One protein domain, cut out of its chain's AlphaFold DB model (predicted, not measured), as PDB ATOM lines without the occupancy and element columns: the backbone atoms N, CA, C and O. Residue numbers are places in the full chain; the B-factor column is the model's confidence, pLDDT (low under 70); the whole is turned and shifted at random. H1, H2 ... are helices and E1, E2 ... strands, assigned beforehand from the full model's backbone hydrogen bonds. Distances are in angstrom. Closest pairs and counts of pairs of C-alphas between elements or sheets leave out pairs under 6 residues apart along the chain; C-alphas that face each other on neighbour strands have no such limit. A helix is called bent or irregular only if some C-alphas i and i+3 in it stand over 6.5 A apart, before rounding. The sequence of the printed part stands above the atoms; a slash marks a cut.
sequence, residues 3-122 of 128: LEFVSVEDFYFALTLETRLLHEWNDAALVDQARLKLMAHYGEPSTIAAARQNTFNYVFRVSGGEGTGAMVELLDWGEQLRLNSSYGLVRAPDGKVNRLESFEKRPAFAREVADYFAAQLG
ATOM      1  N   LEU A   3     -95.346   2.589 223.975       93.62
ATOM      2  CA  LEU A   3     -93.985   2.691 223.446       93.62
ATOM      3  C   LEU A   3     -93.027   1.890 224.332       93.62
ATOM      4  O   LEU A   3     -92.813   2.217 225.498       93.62
ATOM      5  N   GLU A   4     -92.454   0.838 223.763       94.06
ATOM      6  CA  GLU A   4     -91.483  -0.036 224.415       94.06
ATOM      7  C   GLU A   4     -90.075   0.445 224.082       94.06
ATOM      8  O   GLU A   4     -89.681   0.460 222.915       94.06
ATOM      9  N   PHE A   5     -89.318   0.866 225.093       93.75
ATOM     10  CA  PHE A   5     -87.956   1.353 224.901       93.75
ATOM     11  C   PHE A   5     -87.031   0.249 224.365       93.75
ATOM     12  O   PHE A   5     -87.044  -0.876 224.862       93.75
ATOM     13  N   VAL A   6     -86.218   0.591 223.364       90.25
ATOM     14  CA  VAL A   6     -85.202  -0.281 222.767       90.25
ATOM     15  C   VAL A   6     -83.835   0.158 223.286       90.25
ATOM     16  O   VAL A   6     -83.343   1.234 222.937       90.25
ATOM     17  N   SER A   7     -83.228  -0.677 224.127       86.62
ATOM     18  CA  SER A   7     -81.924  -0.396 224.733       86.62
ATOM     19  C   SER A   7     -80.805  -0.348 223.687       86.62
ATOM     20  O   SER A   7     -80.954  -0.863 222.579       86.62
ATOM     21  N   VAL A   8     -79.650   0.225 224.040       80.00
ATOM     22  CA  VAL A   8     -78.463   0.222 223.165       80.00
ATOM     23  C   VAL A   8     -78.023  -1.194 222.767       80.00
ATOM     24  O   VAL A   8     -77.593  -1.406 221.635       80.00
ATOM     25  N   GLU A   9     -78.171  -2.175 223.663       77.44
ATOM     26  CA  GLU A   9     -77.818  -3.578 223.406       77.44
ATOM     27  C   GLU A   9     -78.715  -4.177 222.313       77.44
ATOM     28  O   GLU A   9     -78.227  -4.835 221.392       77.44
ATOM     29  N   ASP A  10     -80.010  -3.853 222.352       74.25
ATOM     30  CA  ASP A  10     -80.992  -4.272 221.347       74.25
ATOM     31  C   ASP A  10     -80.918  -3.429 220.063       74.25
ATOM     32  O   ASP A  10     -81.304  -3.875 218.977       74.25
ATOM     33  N   PHE A  11     -80.398  -2.204 220.164       70.56
ATOM     34  CA  PHE A  11     -80.316  -1.261 219.056       70.56
ATOM     35  C   PHE A  11     -79.290  -1.676 217.994       70.56
ATOM     36  O   PHE A  11     -79.536  -1.472 216.805       70.56
ATOM     37  N   TYR A  12     -78.177  -2.323 218.365       59.03
ATOM     38  CA  TYR A  12     -77.219  -2.862 217.382       59.03
ATOM     39  C   TYR A  12     -77.866  -3.875 216.421       59.03
ATOM     40  O   TYR A  12     -77.450  -3.987 215.268       59.03
ATOM     41  N   PHE A  13     -78.931  -4.559 216.848       50.97
ATOM     42  CA  PHE A  13     -79.744  -5.409 215.973       50.97
ATOM     43  C   PHE A  13     -80.674  -4.603 215.048       50.97
ATOM     44  O   PHE A  13     -81.053  -5.074 213.976       50.97
ATOM     45  N   ALA A  14     -81.028  -3.380 215.444       52.44
ATOM     46  CA  ALA A  14     -81.982  -2.499 214.782       52.44
ATOM     47  C   ALA A  14     -81.347  -1.466 213.829       52.44
ATOM     48  O   ALA A  14     -82.085  -0.636 213.310       52.44
ATOM     49  N   LEU A  15     -80.040  -1.532 213.525       53.38
ATOM     50  CA  LEU A  15     -79.251  -0.593 212.680       53.38
ATOM     51  C   LEU A  15     -79.775  -0.324 211.239       53.38
ATOM     52  O   LEU A  15     -79.111   0.326 210.435       53.38
ATOM     53  N   THR A  16     -80.974  -0.791 210.901       60.94
ATOM     54  CA  THR A  16     -81.686  -0.584 209.634       60.94
ATOM     55  C   THR A  16     -82.984   0.211 209.814       60.94
ATOM     56  O   THR A  16     -83.930   0.027 209.047       60.94
ATOM     57  N   LEU A  17     -83.065   1.083 210.826       67.19
ATOM     58  CA  LEU A  17     -84.261   1.891 211.053       67.19
ATOM     59  C   LEU A  17     -84.548   2.798 209.849       67.19
ATOM     60  O   LEU A  17     -83.909   3.823 209.631       67.19
ATOM     61  N   GLU A  18     -85.556   2.426 209.065       82.50
ATOM     62  CA  GLU A  18     -86.078   3.249 207.976       82.50
ATOM     63  C   GLU A  18     -87.079   4.268 208.504       82.50
ATOM     64  O   GLU A  18     -88.257   4.275 208.140       82.50
ATOM     65  N   THR A  19     -86.623   5.127 209.407       89.56
ATOM     66  CA  THR A  19     -87.464   6.199 209.922       89.56
ATOM     67  C   THR A  19     -87.430   7.420 209.001       89.56
ATOM     68  O   THR A  19     -86.524   7.651 208.184       89.56
ATOM     69  N   ARG A  20     -88.495   8.210 209.095       93.25
ATOM     70  CA  ARG A  20     -88.606   9.541 208.499       93.25
ATOM     71  C   ARG A  20     -89.165  10.494 209.540       93.25
ATOM     72  O   ARG A  20     -89.908  10.055 210.421       93.25
ATOM     73  N   LEU A  21     -88.853  11.776 209.382       95.25
ATOM     74  CA  LEU A  21     -89.368  12.847 210.227       95.25
ATOM     75  C   LEU A  21     -90.901  12.784 210.309       95.25
ATOM     76  O   LEU A  21     -91.590  12.612 209.296       95.25
ATOM     77  N   LEU A  22     -91.419  12.853 211.530       96.38
ATOM     78  CA  LEU A  22     -92.825  13.116 211.824       96.38
ATOM     79  C   LEU A  22     -93.009  14.590 212.178       96.38
ATOM     80  O   LEU A  22     -93.914  15.224 211.646       96.38
ATOM     81  N   HIS A  23     -92.145  15.118 213.046       97.31
ATOM     82  CA  HIS A  23     -92.183  16.506 213.492       97.31
ATOM     83  C   HIS A  23     -90.827  16.931 214.078       97.31
ATOM     84  O   HIS A  23     -90.053  16.083 214.534       97.31
ATOM     85  N   GLU A  24     -90.549  18.234 214.084       96.25
ATOM     86  CA  GLU A  24     -89.392  18.819 214.761       96.25
ATOM     87  C   GLU A  24     -89.797  20.054 215.567       96.25
ATOM     88  O   GLU A  24     -90.515  20.918 215.070       96.25
ATOM     89  N   TRP A  25     -89.300  20.143 216.799       96.50
ATOM     90  CA  TRP A  25     -89.443  21.318 217.651       96.50
ATOM     91  C   TRP A  25     -88.127  22.087 217.665       96.50
ATOM     92  O   TRP A  25     -87.097  21.560 218.085       96.50
ATOM     93  N   ASN A  26     -88.168  23.341 217.226       95.25
ATOM     94  CA  ASN A  26     -87.010  24.234 217.175       95.25
ATOM     95  C   ASN A  26     -86.838  24.985 218.508       95.25
ATOM     96  O   ASN A  26     -87.009  26.201 218.567       95.25
ATOM     97  N   ASP A  27     -86.555  24.246 219.583       94.25
ATOM     98  CA  ASP A  27     -86.372  24.785 220.935       94.25
ATOM     99  C   ASP A  27     -85.239  24.047 221.670       94.25
ATOM    100  O   ASP A  27     -85.392  22.911 222.125       94.25
ATOM    101  N   ALA A  28     -84.094  24.714 221.828       92.62
ATOM    102  CA  ALA A  28     -82.933  24.158 222.521       92.62
ATOM    103  C   ALA A  28     -83.201  23.860 224.010       92.62
ATOM    104  O   ALA A  28     -82.677  22.886 224.551       92.62
ATOM    105  N   ALA A  29     -84.049  24.652 224.681       94.81
ATOM    106  CA  ALA A  29     -84.404  24.396 226.075       94.81
ATOM    107  C   ALA A  29     -85.271  23.135 226.203       94.81
ATOM    108  O   ALA A  29     -85.172  22.411 227.200       94.81
ATOM    109  N   LEU A  30     -86.102  22.855 225.196       95.56
ATOM    110  CA  LEU A  30     -86.861  21.613 225.111       95.56
ATOM    111  C   LEU A  30     -85.946  20.405 224.863       95.56
ATOM    112  O   LEU A  30     -86.153  19.369 225.495       95.56
ATOM    113  N   VAL A  31     -84.920  20.534 224.013       94.75
ATOM    114  CA  VAL A  31     -83.915  19.472 223.788       94.75
ATOM    115  C   VAL A  31     -83.241  19.072 225.101       94.75
ATOM    116  O   VAL A  31     -83.205  17.887 225.444       94.75
ATOM    117  N   ASP A  32     -82.760  20.046 225.875       93.44
ATOM    118  CA  ASP A  32     -82.099  19.780 227.157       93.44
ATOM    119  C   ASP A  32     -83.039  19.132 228.181       93.44
ATOM    120  O   ASP A  32     -82.657  18.182 228.874       93.44
ATOM    121  N   GLN A  33     -84.287  19.603 228.261       96.06
ATOM    122  CA  GLN A  33     -85.297  18.992 229.125       96.06
ATOM    123  C   GLN A  33     -85.596  17.552 228.707       96.06
ATOM    124  O   GLN A  33     -85.624  16.665 229.564       96.06
ATOM    125  N   ALA A  34     -85.771  17.303 227.407       96.06
ATOM    126  CA  ALA A  34     -86.015  15.969 226.877       96.06
ATOM    127  C   ALA A  34     -84.865  15.020 227.220       96.06
ATOM    128  O   ALA A  34     -85.116  13.941 227.752       96.06
ATOM    129  N   ARG A  35     -83.611  15.454 227.032       94.00
ATOM    130  CA  ARG A  35     -82.415  14.678 227.392       94.00
ATOM    131  C   ARG A  35     -82.432  14.234 228.853       94.00
ATOM    132  O   ARG A  35     -82.236  13.058 229.145       94.00
ATOM    133  N   LEU A  36     -82.684  15.168 229.773       95.06
ATOM    134  CA  LEU A  36     -82.709  14.881 231.210       95.06
ATOM    135  C   LEU A  36     -83.849  13.929 231.585       95.06
ATOM    136  O   LEU A  36     -83.644  13.005 232.372       95.06
ATOM    137  N   LYS A  37     -85.045  14.142 231.025       96.75
ATOM    138  CA  LYS A  37     -86.218  13.302 231.300       96.75
ATOM    139  C   LYS A  37     -86.050  11.895 230.739       96.75
ATOM    140  O   LYS A  37     -86.296  10.931 231.455       96.75
ATOM    141  N   LEU A  38     -85.589  11.768 229.500       95.50
ATOM    142  CA  LEU A  38     -85.349  10.475 228.864       95.50
ATOM    143  C   LEU A  38     -84.285   9.678 229.620       95.50
ATOM    144  O   LEU A  38     -84.526   8.520 229.947       95.50
ATOM    145  N   MET A  39     -83.174  10.318 229.999       94.44
ATOM    146  CA  MET A  39     -82.136   9.689 230.817       94.44
ATOM    147  C   MET A  39     -82.678   9.208 232.169       94.44
ATOM    148  O   MET A  39     -82.415   8.083 232.582       94.44
ATOM    149  N   ALA A  40     -83.482  10.028 232.851       95.44
ATOM    150  CA  ALA A  40     -84.065   9.652 234.136       95.44
ATOM    151  C   ALA A  40     -85.076   8.492 234.034       95.44
ATOM    152  O   ALA A  40     -85.187   7.706 234.973       95.44
ATOM    153  N   HIS A  41     -85.821   8.392 232.927       94.94
ATOM    154  CA  HIS A  41     -86.858   7.370 232.740       94.94
ATOM    155  C   HIS A  41     -86.338   6.059 232.139       94.94
ATOM    156  O   HIS A  41     -86.831   4.993 232.501       94.94
ATOM    157  N   TYR A  42     -85.380   6.135 231.216       93.06
ATOM    158  CA  TYR A  42     -84.964   5.004 230.378       93.06
ATOM    159  C   TYR A  42     -83.473   4.668 230.498       93.06
ATOM    160  O   TYR A  42     -83.040   3.639 229.983       93.06
ATOM    161  N   GLY A  43     -82.690   5.487 231.205       92.56
ATOM    162  CA  GLY A  43     -81.243   5.328 231.298       92.56
ATOM    163  C   GLY A  43     -80.538   5.791 230.027       92.56
ATOM    164  O   GLY A  43     -80.934   6.780 229.408       92.56
ATOM    165  N   GLU A  44     -79.475   5.091 229.648       90.44
ATOM    166  CA  GLU A  44     -78.629   5.476 228.516       90.44
ATOM    167  C   GLU A  44     -79.401   5.509 227.178       90.44
ATOM    168  O   GLU A  44     -80.282   4.671 226.959       90.44
ATOM    169  N   PRO A  45     -79.081   6.441 226.257       89.12
ATOM    170  CA  PRO A  45     -79.695   6.490 224.933       89.12
ATOM    171  C   PRO A  45     -79.470   5.204 224.126       89.12
ATOM    172  O   PRO A  45     -78.462   4.515 224.281       89.12
ATOM    173  N   SER A  46     -80.366   4.930 223.175       80.94
ATOM    174  CA  SER A  46     -80.275   3.782 222.262       80.94
ATOM    175  C   SER A  46     -79.062   3.852 221.327       80.94
ATOM    176  O   SER A  46     -78.624   2.825 220.817       80.94
ATOM    177  N   THR A  47     -78.492   5.042 221.106       75.31
ATOM    178  CA  THR A  47     -77.245   5.214 220.344       75.31
ATOM    179  C   THR A  47     -76.236   6.073 221.087       75.31
ATOM    180  O   THR A  47     -76.581   7.142 221.586       75.31
ATOM    181  N   ILE A  48     -74.967   5.674 221.045       63.12
ATOM    182  CA  ILE A  48     -73.848   6.498 221.502       63.12
ATOM    183  C   ILE A  48     -73.408   7.372 220.326       63.12
ATOM    184  O   ILE A  48     -72.746   6.885 219.410       63.12
ATOM    185  N   ALA A  49     -73.766   8.654 220.322       60.00
ATOM    186  CA  ALA A  49     -73.268   9.587 219.318       60.00
ATOM    187  C   ALA A  49     -72.213  10.523 219.928       60.00
ATOM    188  O   ALA A  49     -72.438  11.229 220.907       60.00
ATOM    189  N   ALA A  50     -71.013  10.485 219.349       51.75
ATOM    190  CA  ALA A  50     -69.823  11.186 219.827       51.75
ATOM    191  C   ALA A  50     -69.655  12.570 219.166       51.75
ATOM    192  O   ALA A  50     -68.590  12.880 218.628       51.75
ATOM    193  N   ALA A  51     -70.706  13.395 219.142       58.53
ATOM    194  CA  ALA A  51     -70.685  14.678 218.435       58.53
ATOM    195  C   ALA A  51     -71.433  15.803 219.174       58.53
ATOM    196  O   ALA A  51     -72.188  15.570 220.110       58.53
ATOM    197  N   ARG A  52     -71.197  17.053 218.737       57.62
ATOM    198  CA  ARG A  52     -71.875  18.271 219.235       57.62
ATOM    199  C   ARG A  52     -73.372  18.341 218.882       57.62
ATOM    200  O   ARG A  52     -74.075  19.153 219.460       57.62
ATOM    201  N   GLN A  53     -73.816  17.541 217.916       62.12
ATOM    202  CA  GLN A  53     -75.210  17.307 217.525       62.12
ATOM    203  C   GLN A  53     -75.459  15.800 217.616       62.12
ATOM    204  O   GLN A  53     -74.498  15.035 217.485       62.12
ATOM    205  N   ASN A  54     -76.714  15.373 217.771       74.56
ATOM    206  CA  ASN A  54     -77.064  13.979 218.069       74.56
ATOM    207  C   ASN A  54     -76.557  13.531 219.440       74.56
ATOM    208  O   ASN A  54     -76.073  12.420 219.593       74.56
ATOM    209  N   THR A  55     -76.637  14.381 220.458       83.88
ATOM    210  CA  THR A  55     -76.177  14.021 221.808       83.88
ATOM    211  C   THR A  55     -76.988  12.881 222.434       83.88
ATOM    212  O   THR A  55     -76.494  12.212 223.341       83.88
ATOM    213  N   PHE A  56     -78.200  12.616 221.935       90.25
ATOM    214  CA  PHE A  56     -78.983  11.428 222.261       90.25
ATOM    215  C   PHE A  56     -79.890  10.991 221.103       90.25
ATOM    216  O   PHE A  56     -80.345  11.810 220.304       90.25
ATOM    217  N   ASN A  57     -80.221   9.699 221.078       91.31
ATOM    218  CA  ASN A  57     -81.333   9.130 220.319       91.31
ATOM    219  C   ASN A  57     -81.972   8.027 221.170       91.31
ATOM    220  O   ASN A  57     -81.288   7.063 221.522       91.31
ATOM    221  N   TYR A  58     -83.249   8.184 221.519       93.56
ATOM    222  CA  TYR A  58     -84.029   7.153 222.201       93.56
ATOM    223  C   TYR A  58     -85.018   6.541 221.222       93.56
ATOM    224  O   TYR A  58     -85.856   7.239 220.645       93.56
ATOM    225  N   VAL A  59     -84.924   5.227 221.064       93.25
ATOM    226  CA  VAL A  59     -85.733   4.455 220.130       93.25
ATOM    227  C   VAL A  59     -86.753   3.635 220.889       93.25
ATOM    228  O   VAL A  59     -86.463   3.026 221.918       93.25
ATOM    229  N   PHE A  60     -87.959   3.597 220.344       94.31
ATOM    230  CA  PHE A  60     -89.085   2.886 220.905       94.31
ATOM    231  C   PHE A  60     -89.761   2.051 219.829       94.31
ATOM    232  O   PHE A  60     -89.953   2.503 218.698       94.31
ATOM    233  N   ARG A  61     -90.167   0.840 220.192       94.25
ATOM    234  CA  ARG A  61     -91.074   0.027 219.391       94.25
ATOM    235  C   ARG A  61     -92.502   0.318 219.819       94.25
ATOM    236  O   ARG A  61     -92.824   0.312 221.002       94.25
ATOM    237  N   VAL A  62     -93.371   0.549 218.849       94.88
ATOM    238  CA  VAL A  62     -94.793   0.745 219.108       94.88
ATOM    239  C   VAL A  62     -95.458  -0.609 219.335       94.88
ATOM    240  O   VAL A  62     -95.355  -1.504 218.489       94.88
ATOM    241  N   SER A  63     -96.196  -0.738 220.435       93.44
ATOM    242  CA  SER A  63     -97.064  -1.883 220.701       93.44
ATOM    243  C   SER A  63     -98.523  -1.453 220.905       93.44
ATOM    244  O   SER A  63     -98.839  -0.443 221.541       93.44
ATOM    245  N   GLY A  64     -99.436  -2.223 220.302       87.31
ATOM    246  CA  GLY A  64    -100.879  -1.978 220.321       87.31
ATOM    247  C   GLY A  64    -101.351  -0.855 219.381       87.31
ATOM    248  O   GLY A  64    -100.731   0.199 219.260       87.31
ATOM    249  N   GLY A  65    -102.510  -1.059 218.746       87.56
ATOM    250  CA  GLY A  65    -103.120  -0.094 217.817       87.56
ATOM    251  C   GLY A  65    -102.557  -0.153 216.389       87.56
ATOM    252  O   GLY A  65    -101.812  -1.070 216.039       87.56
ATOM    253  N   GLU A  66    -102.925   0.827 215.553       82.94
ATOM    254  CA  GLU A  66    -102.584   0.850 214.116       82.94
ATOM    255  C   GLU A  66    -101.076   0.975 213.837       82.94
ATOM    256  O   GLU A  66    -100.623   0.564 212.773       82.94
ATOM    257  N   GLY A  67    -100.294   1.517 214.777       89.00
ATOM    258  CA  GLY A  67     -98.843   1.692 214.651       89.00
ATOM    259  C   GLY A  67     -97.997   0.497 215.089       89.00
ATOM    260  O   GLY A  67     -96.775   0.604 215.076       89.00
ATOM    261  N   THR A  68     -98.615  -0.615 215.499       93.31
ATOM    262  CA  THR A  68     -97.902  -1.770 216.070       93.31
ATOM    263  C   THR A  68     -96.745  -2.231 215.177       93.31
ATOM    264  O   THR A  68     -96.927  -2.484 213.987       93.31
ATOM    265  N   GLY A  69     -95.555  -2.366 215.765       90.75
ATOM    266  CA  GLY A  69     -94.327  -2.780 215.081       90.75
ATOM    267  C   GLY A  69     -93.537  -1.640 214.433       90.75
ATOM    268  O   GLY A  69     -92.380  -1.850 214.065       90.75
ATOM    269  N   ALA A  70     -94.105  -0.434 214.326       93.25
ATOM    270  CA  ALA A  70     -93.348   0.737 213.907       93.25
ATOM    271  C   ALA A  70     -92.299   1.112 214.963       93.25
ATOM    272  O   ALA A  70     -92.485   0.909 216.164       93.25
ATOM    273  N   MET A  71     -91.201   1.693 214.496       93.94
ATOM    274  CA  MET A  71     -90.162   2.268 215.340       93.94
ATOM    275  C   MET A  71     -90.385   3.772 215.418       93.94
ATOM    276  O   MET A  71     -90.759   4.396 214.421       93.94
ATOM    277  N   VAL A  72     -90.176   4.339 216.595       95.31
ATOM    278  CA  VAL A  72     -90.268   5.765 216.898       95.31
ATOM    279  C   VAL A  72     -88.942   6.194 217.499       95.31
ATOM    280  O   VAL A  72     -88.408   5.499 218.355       95.31
ATOM    281  N   GLU A  73     -88.427   7.335 217.068       94.12
ATOM    282  CA  GLU A  73     -87.208   7.918 217.623       94.12
ATOM    283  C   GLU A  73     -87.511   9.308 218.160       94.12
ATOM    284  O   GLU A  73     -88.130  10.113 217.458       94.12
ATOM    285  N   LEU A  74     -87.046   9.585 219.376       95.31
ATOM    286  CA  LEU A  74     -86.975  10.928 219.934       95.31
ATOM    287  C   LEU A  74     -85.498  11.271 220.125       95.31
ATOM    288  O   LEU A  74     -84.812  10.670 220.957       95.31
ATOM    289  N   LEU A  75     -84.999  12.198 219.310       93.38
ATOM    290  CA  LEU A  75     -83.569  12.464 219.203       93.38
ATOM    291  C   LEU A  75     -83.237  13.952 219.160       93.38
ATOM    292  O   LEU A  75     -84.035  14.788 218.729       93.38
ATOM    293  N   ASP A  76     -82.014  14.240 219.575       92.38
ATOM    294  CA  ASP A  76     -81.375  15.535 219.419       92.38
ATOM    295  C   ASP A  76     -80.862  15.712 217.981       92.38
ATOM    296  O   ASP A  76     -80.146  14.863 217.456       92.38
ATOM    297  N   TRP A  77     -81.178  16.848 217.362       89.94
ATOM    298  CA  TRP A  77     -80.593  17.296 216.099       89.94
ATOM    299  C   TRP A  77     -79.967  18.701 216.225       89.94
ATOM    300  O   TRP A  77     -80.143  19.581 215.382       89.94
ATOM    301  N   GLY A  78     -79.223  18.925 217.309       86.56
ATOM    302  CA  GLY A  78     -78.622  20.202 217.683       86.56
ATOM    303  C   GLY A  78     -79.573  21.052 218.525       86.56
ATOM    304  O   GLY A  78     -79.859  20.751 219.674       86.56
ATOM    305  N   GLU A  79     -80.065  22.151 217.962       87.25
ATOM    306  CA  GLU A  79     -81.031  23.036 218.643       87.25
ATOM    307  C   GLU A  79     -82.486  22.591 218.406       87.25
ATOM    308  O   GLU A  79     -83.426  23.362 218.594       87.25
ATOM    309  N   GLN A  80     -82.668  21.353 217.941       93.88
ATOM    310  CA  GLN A  80     -83.950  20.813 217.511       93.88
ATOM    311  C   GLN A  80     -84.194  19.452 218.145       93.88
ATOM    312  O   GLN A  80     -83.349  18.558 218.058       93.88
ATOM    313  N   LEU A  81     -85.380  19.270 218.717       95.56
ATOM    314  CA  LEU A  81     -85.867  17.959 219.122       95.56
ATOM    315  C   LEU A  81     -86.624  17.356 217.942       95.56
ATOM    316  O   LEU A  81     -87.549  17.979 217.422       95.56
ATOM    317  N   ARG A  82     -86.255  16.150 217.513       95.75
ATOM    318  CA  ARG A  82     -86.912  15.479 216.387       95.75
ATOM    319  C   ARG A  82     -87.650  14.235 216.822       95.75
ATOM    320  O   ARG A  82     -87.113  13.402 217.548       95.75
ATOM    321  N   LEU A  83     -88.862  14.109 216.291       96.62
ATOM    322  CA  LEU A  83     -89.650  12.895 216.326       96.62
ATOM    323  C   LEU A  83     -89.597  12.235 214.950       96.62
ATOM    324  O   LEU A  83     -90.124  12.784 213.979       96.62
ATOM    325  N   ASN A  84     -89.018  11.042 214.865       95.50
ATOM    326  CA  ASN A  84     -89.015  10.239 213.643       95.50
ATOM    327  C   ASN A  84     -89.820   8.954 213.837       95.50
ATOM    328  O   ASN A  84     -90.003   8.472 214.951       95.50
ATOM    329  N   SER A  85     -90.281   8.362 212.735       95.56
ATOM    330  CA  SER A  85     -90.859   7.019 212.773       95.56
ATOM    331  C   SER A  85     -90.811   6.287 211.438       95.56
ATOM    332  O   SER A  85     -90.882   6.917 210.373       95.56
ATOM    333  N   SER A  86     -90.762   4.954 211.503       94.50
ATOM    334  CA  SER A  86     -90.990   4.053 210.366       94.50
ATOM    335  C   SER A  86     -92.477   3.809 210.049       94.50
ATOM    336  O   SER A  86     -92.787   3.098 209.098       94.50
ATOM    337  N   TYR A  87     -93.419   4.392 210.802       95.94
ATOM    338  CA  TYR A  87     -94.853   4.192 210.573       95.94
ATOM    339  C   TYR A  87     -95.279   4.575 209.144       95.94
ATOM    340  O   TYR A  87     -94.973   5.664 208.652       95.94
ATOM    341  N   GLY A  88     -95.995   3.674 208.471       95.00
ATOM    342  CA  GLY A  88     -96.407   3.857 207.077       95.00
ATOM    343  C   GLY A  88     -95.282   3.698 206.051       95.00
ATOM    344  O   GLY A  88     -95.471   4.060 204.890       95.00
ATOM    345  N   LEU A  89     -94.124   3.170 206.454       93.56
ATOM    346  CA  LEU A  89     -92.996   2.874 205.575       93.56
ATOM    347  C   LEU A  89     -92.680   1.380 205.594       93.56
ATOM    348  O   LEU A  89     -92.830   0.711 206.616       93.56
ATOM    349  N   VAL A  90     -92.218   0.864 204.459       90.06
ATOM    350  CA  VAL A  90     -91.729  -0.512 204.342       90.06
ATOM    351  C   VAL A  90     -90.488  -0.566 203.457       90.06
ATOM    352  O   VAL A  90     -90.474   0.007 202.363       90.06
ATOM    353  N   ARG A  91     -89.463  -1.295 203.913       85.69
ATOM    354  CA  ARG A  91     -88.284  -1.616 203.106       85.69
ATOM    355  C   ARG A  91     -88.634  -2.721 202.119       85.69
ATOM    356  O   ARG A  91     -88.962  -3.834 202.525       85.69
ATOM    357  N   ALA A  92     -88.539  -2.440 200.828       85.75
ATOM    358  CA  ALA A  92     -88.609  -3.469 199.802       85.75
ATOM    359  C   ALA A  92     -87.314  -4.306 199.763       85.75
ATOM    360  O   ALA A  92     -86.256  -3.831 200.185       85.75
ATOM    361  N   PRO A  93     -87.353  -5.539 199.218       85.44
ATOM    362  CA  PRO A  93     -86.163  -6.385 199.089       85.44
ATOM    363  C   PRO A  93     -85.016  -5.753 198.285       85.44
ATOM    364  O   PRO A  93     -83.859  -6.095 198.501       85.44
ATOM    365  N   ASP A  94     -85.323  -4.812 197.384       87.38
ATOM    366  CA  ASP A  94     -84.334  -4.038 196.619       87.38
ATOM    367  C   ASP A  94     -83.712  -2.875 197.422       87.38
ATOM    368  O   ASP A  94     -82.902  -2.109 196.899       87.38
ATOM    369  N   GLY A  95     -84.087  -2.738 198.696       81.62
ATOM    370  CA  GLY A  95     -83.603  -1.720 199.617       81.62
ATOM    371  C   GLY A  95     -84.295  -0.363 199.498       81.62
ATOM    372  O   GLY A  95     -83.889   0.565 200.202       81.62
ATOM    373  N   LYS A  96     -85.318  -0.219 198.642       86.00
ATOM    374  CA  LYS A  96     -86.104   1.019 198.546       86.00
ATOM    375  C   LYS A  96     -87.128   1.115 199.667       86.00
ATOM    376  O   LYS A  96     -87.765   0.132 200.029       86.00
ATOM    377  N   VAL A  97     -87.342   2.337 200.149       88.38
ATOM    378  CA  VAL A  97     -88.388   2.640 201.133       88.38
ATOM    379  C   VAL A  97     -89.664   3.017 200.396       88.38
ATOM    380  O   VAL A  97     -89.707   4.053 199.729       88.38
ATOM    381  N   ASN A  98     -90.704   2.202 200.537       90.62
ATOM    382  CA  ASN A  98     -92.017   2.459 199.953       90.62
ATOM    383  C   ASN A  98     -92.989   2.995 201.008       90.62
ATOM    384  O   ASN A  98     -92.895   2.660 202.189       90.62
ATOM    385  N   ARG A  99     -93.937   3.824 200.564       95.00
ATOM    386  CA  ARG A  99     -95.040   4.319 201.395       95.00
ATOM    387  C   ARG A  99     -96.192   3.320 201.358       95.00
ATOM    388  O   ARG A  99     -96.576   2.868 200.282       95.00
ATOM    389  N   LEU A 100     -96.730   2.997 202.525       93.88
ATOM    390  CA  LEU A 100     -97.980   2.252 202.675       93.88
ATOM    391  C   LEU A 100     -99.169   3.221 202.670       93.88
ATOM    392  O   LEU A 100     -98.987   4.420 202.860       93.88
ATOM    393  N   GLU A 101    -100.395   2.715 202.542       94.31
ATOM    394  CA  GLU A 101    -101.610   3.542 202.673       94.31
ATOM    395  C   GLU A 101    -101.681   4.265 204.030       94.31
ATOM    396  O   GLU A 101    -102.130   5.406 204.122       94.31
ATOM    397  N   SER A 102    -101.160   3.641 205.092       94.25
ATOM    398  CA  SER A 102    -101.061   4.245 206.425       94.25
ATOM    399  C   SER A 102    -100.103   5.439 206.499       94.25
ATOM    400  O   SER A 102    -100.139   6.177 207.481       94.25
ATOM    401  N   PHE A 103     -99.287   5.690 205.468       95.19
ATOM    402  CA  PHE A 103     -98.424   6.871 205.401       95.19
ATOM    403  C   PHE A 103     -99.223   8.176 205.518       95.19
ATOM    404  O   PHE A 103     -98.781   9.107 206.188       95.19
ATOM    405  N   GLU A 104    -100.435   8.219 204.961       95.50
ATOM    406  CA  GLU A 104    -101.313   9.395 205.023       95.50
ATOM    407  C   GLU A 104    -101.842   9.670 206.444       95.50
ATOM    408  O   GLU A 104    -102.256  10.783 206.760       95.50
ATOM    409  N   LYS A 105    -101.774   8.681 207.346       96.31
ATOM    410  CA  LYS A 105    -102.174   8.816 208.756       96.31
ATOM    411  C   LYS A 105    -101.045   9.318 209.661       96.31
ATOM    412  O   LYS A 105    -101.258   9.503 210.860       96.31
ATOM    413  N   ARG A 106     -99.843   9.553 209.119       95.69
ATOM    414  CA  ARG A 106     -98.673  10.004 209.891       95.69
ATOM    415  C   ARG A 106     -98.911  11.269 210.728       95.69
ATOM    416  O   ARG A 106     -98.393  11.278 211.838       95.69
ATOM    417  N   PRO A 107     -99.691  12.286 210.305       95.81
ATOM    418  CA  PRO A 107     -99.989  13.434 211.169       95.81
ATOM    419  C   PRO A 107    -100.760  13.055 212.443       95.81
ATOM    420  O   PRO A 107    -100.421  13.509 213.533       95.81
ATOM    421  N   ALA A 108    -101.763  12.178 212.327       95.50
ATOM    422  CA  ALA A 108    -102.519  11.692 213.480       95.50
ATOM    423  C   ALA A 108    -101.645  10.817 214.392       95.50
ATOM    424  O   ALA A 108    -101.647  10.994 215.607       95.50
ATOM    425  N   PHE A 109    -100.840   9.933 213.795       96.38
ATOM    426  CA  PHE A 109     -99.880   9.107 214.525       96.38
ATOM    427  C   PHE A 109     -98.827   9.949 215.262       96.38
ATOM    428  O   PHE A 109     -98.530   9.688 216.422       96.38
ATOM    429  N   ALA A 110     -98.296  10.999 214.625       97.06
ATOM    430  CA  ALA A 110     -97.339  11.913 215.244       97.06
ATOM    431  C   ALA A 110     -97.921  12.589 216.491       97.06
ATOM    432  O   ALA A 110     -97.229  12.690 217.502       97.06
ATOM    433  N   ARG A 111     -99.197  12.991 216.435       96.25
ATOM    434  CA  ARG A 111     -99.908  13.567 217.579       96.25
ATOM    435  C   ARG A 111    -100.065  12.556 218.712       96.25
ATOM    436  O   ARG A 111     -99.697  12.876 219.832       96.25
ATOM    437  N   GLU A 112    -100.495  11.327 218.420       95.56
ATOM    438  CA  GLU A 112    -100.621  10.274 219.445       95.56
ATOM    439  C   GLU A 112     -99.276   9.985 220.140       95.56
ATOM    440  O   GLU A 112     -99.216   9.813 221.358       95.56
ATOM    441  N   VAL A 113     -98.182   9.955 219.375       96.69
ATOM    442  CA  VAL A 113     -96.834   9.708 219.905       96.69
ATOM    443  C   VAL A 113     -96.334  10.881 220.746       96.69
ATOM    444  O   VAL A 113     -95.763  10.672 221.818       96.69
ATOM    445  N   ALA A 114     -96.553  12.110 220.292       97.00
ATOM    446  CA  ALA A 114     -96.167  13.290 221.049       97.00
ATOM    447  C   ALA A 114     -96.986  13.443 222.334       97.00
ATOM    448  O   ALA A 114     -96.397  13.704 223.378       97.00
ATOM    449  N   ASP A 115     -98.296  13.185 222.291       95.94
ATOM    450  CA  ASP A 115     -99.165  13.180 223.471       95.94
ATOM    451  C   ASP A 115     -98.701  12.127 224.490       95.94
ATOM    452  O   ASP A 115     -98.647  12.399 225.693       95.94
ATOM    453  N   TYR A 116     -98.293  10.942 224.016       95.31
ATOM    454  CA  TYR A 116     -97.712   9.908 224.871       95.31
ATOM    455  C   TYR A 116     -96.444  10.404 225.579       95.31
ATOM    456  O   TYR A 116     -96.347  10.310 226.804       95.31
ATOM    457  N   PHE A 117     -95.478  10.963 224.842       96.56
ATOM    458  CA  PHE A 117     -94.245  11.477 225.446       96.56
ATOM    459  C   PHE A 117     -94.494  12.690 226.346       96.56
ATOM    460  O   PHE A 117     -93.876  12.792 227.405       96.56
ATOM    461  N   ALA A 118     -95.412  13.579 225.970       96.56
ATOM    462  CA  ALA A 118     -95.800  14.726 226.779       96.56
ATOM    463  C   ALA A 118     -96.340  14.274 228.140       96.56
ATOM    464  O   ALA A 118     -95.881  14.758 229.175       96.56
ATOM    465  N   ALA A 119     -97.250  13.295 228.146       95.88
ATOM    466  CA  ALA A 119     -97.809  12.731 229.370       95.88
ATOM    467  C   ALA A 119     -96.760  11.970 230.197       95.88
ATOM    468  O   ALA A 119     -96.684  12.153 231.411       95.88
ATOM    469  N   GLN A 120     -95.934  11.142 229.549       95.00
ATOM    470  CA  GLN A 120     -94.973  10.272 230.229       95.00
ATOM    471  C   GLN A 120     -93.777  11.040 230.813       95.00
ATOM    472  O   GLN A 120     -93.274  10.677 231.875       95.00
ATOM    473  N   LEU A 121     -93.314  12.088 230.124       95.62
ATOM    474  CA  LEU A 121     -92.102  12.842 230.476       95.62
ATOM    475  C   LEU A 121     -92.404  14.217 231.090       95.62
ATOM    476  O   LEU A 121     -91.501  14.864 231.631       95.62
ATOM    477  N   GLY A 122     -93.660  14.671 231.020       95.44
ATOM    478  CA  GLY A 122     -94.064  16.016 231.431       95.44
ATOM    479  C   GLY A 122     -93.466  17.108 230.541       95.44
ATOM    480  O   GLY A 122     -93.047  18.144 231.054       95.44
TER     481      GLY A 122
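Overview. This is residues 3 to 122 of the 128 residues of an uncharacterized protein of Gloeobacter kilaueensis JS1 (UniProt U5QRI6). A strongly twisted sheet of five strands has two long helices, H2 and H3, packed over one face, about perpendicular to each other, and short H1 over the other face. A small two-strand hairpin, E6 and E7, makes one end of the longest axis, beyond the sheet and close to where H3 begins. The printed part has 120 residues, with three named helices and seven named strands in the order E1 H1 E2 H2 E3 E4 E5 E6 E7 H3. The large sheet runs E1, E3, E4, E5, E2, all antiparallel; the class is mixed, helices and strands. The whole is compact and rounded, with a radius of gyration of the C-alphas of 13.9 A and spans of 36 by 28 by 24 A.

Arrangement. In the large sheet, E3 (residues 57 to 63), E4 (71 to 76) and E5 (81 to 85) form a meander, each strand the antiparallel neighbour of the one before; E3 and E4 are a hairpin, as are E4 and E5. N 60 and O 72 are 2.8 A apart, and N 73 and O 84 are 2.9 A apart, both within hydrogen-bond range. The edge strands are E1 (3 to 6), with N 4 and O 61 at 2.8 A, and E2 (20 to 25), with N 22 and O 83 at 2.8 A. H2 (28 to 42) is on the sheet at a height of 9.2 A, slantwise to the strands; its closest C-alphas to E5 are Val 31 and Leu 81, 5.3 A. H3 (101 to 121) is on the same face at 7.5 A, over E4 and E5; the closest C-alphas of H3 and E2 are Ala 110 and Leu 22, 5.8 A. H3 touches H2 with residue 121 alone, the C-alphas of Leu 121 and Lys 37 being 6.0 A apart, at 78 degrees, about perpendicular. H1 (8 to 14) is on the opposite face at 9.3 A, over E3. The hairpin of E6 (89 to 91) and E7 (97 to 99) has N 98 and O 90 at 2.9 A; the closest C-alphas of E6 and H3 are Leu 89 and Phe 103, 6.7 A. Each O i to N i+4 pair is within hydrogen-bond range in H2, against 13 of 17 in H3 and 1 of 3 in H1, where 3 of 4 O i to N i+3 pairs are.

Along the chain. E3 is 19.2 A long and E4 16.4 A. E1 begins at C-alpha 3 (-93.985, 2.691, 223.446). H2 is 20.8 A long. H3, 30.8 A long, ends at C-alpha 121 (-92.102, 12.842, 230.476); it is irregular, with C-alphas 104 and 107 7.5 A apart, and has a kink of 47 degrees near residue 108.

Size, cuts and confidence. The two C-alphas farthest apart, of Asp 94 and Gly 122, are 41.3 A apart. The printed part has no cut. The link from H2 to E3, residues 43 to 56, is long. The mean pLDDT of the printed part is 88.6; residues 12 to 17 and 48 to 53 are under 70.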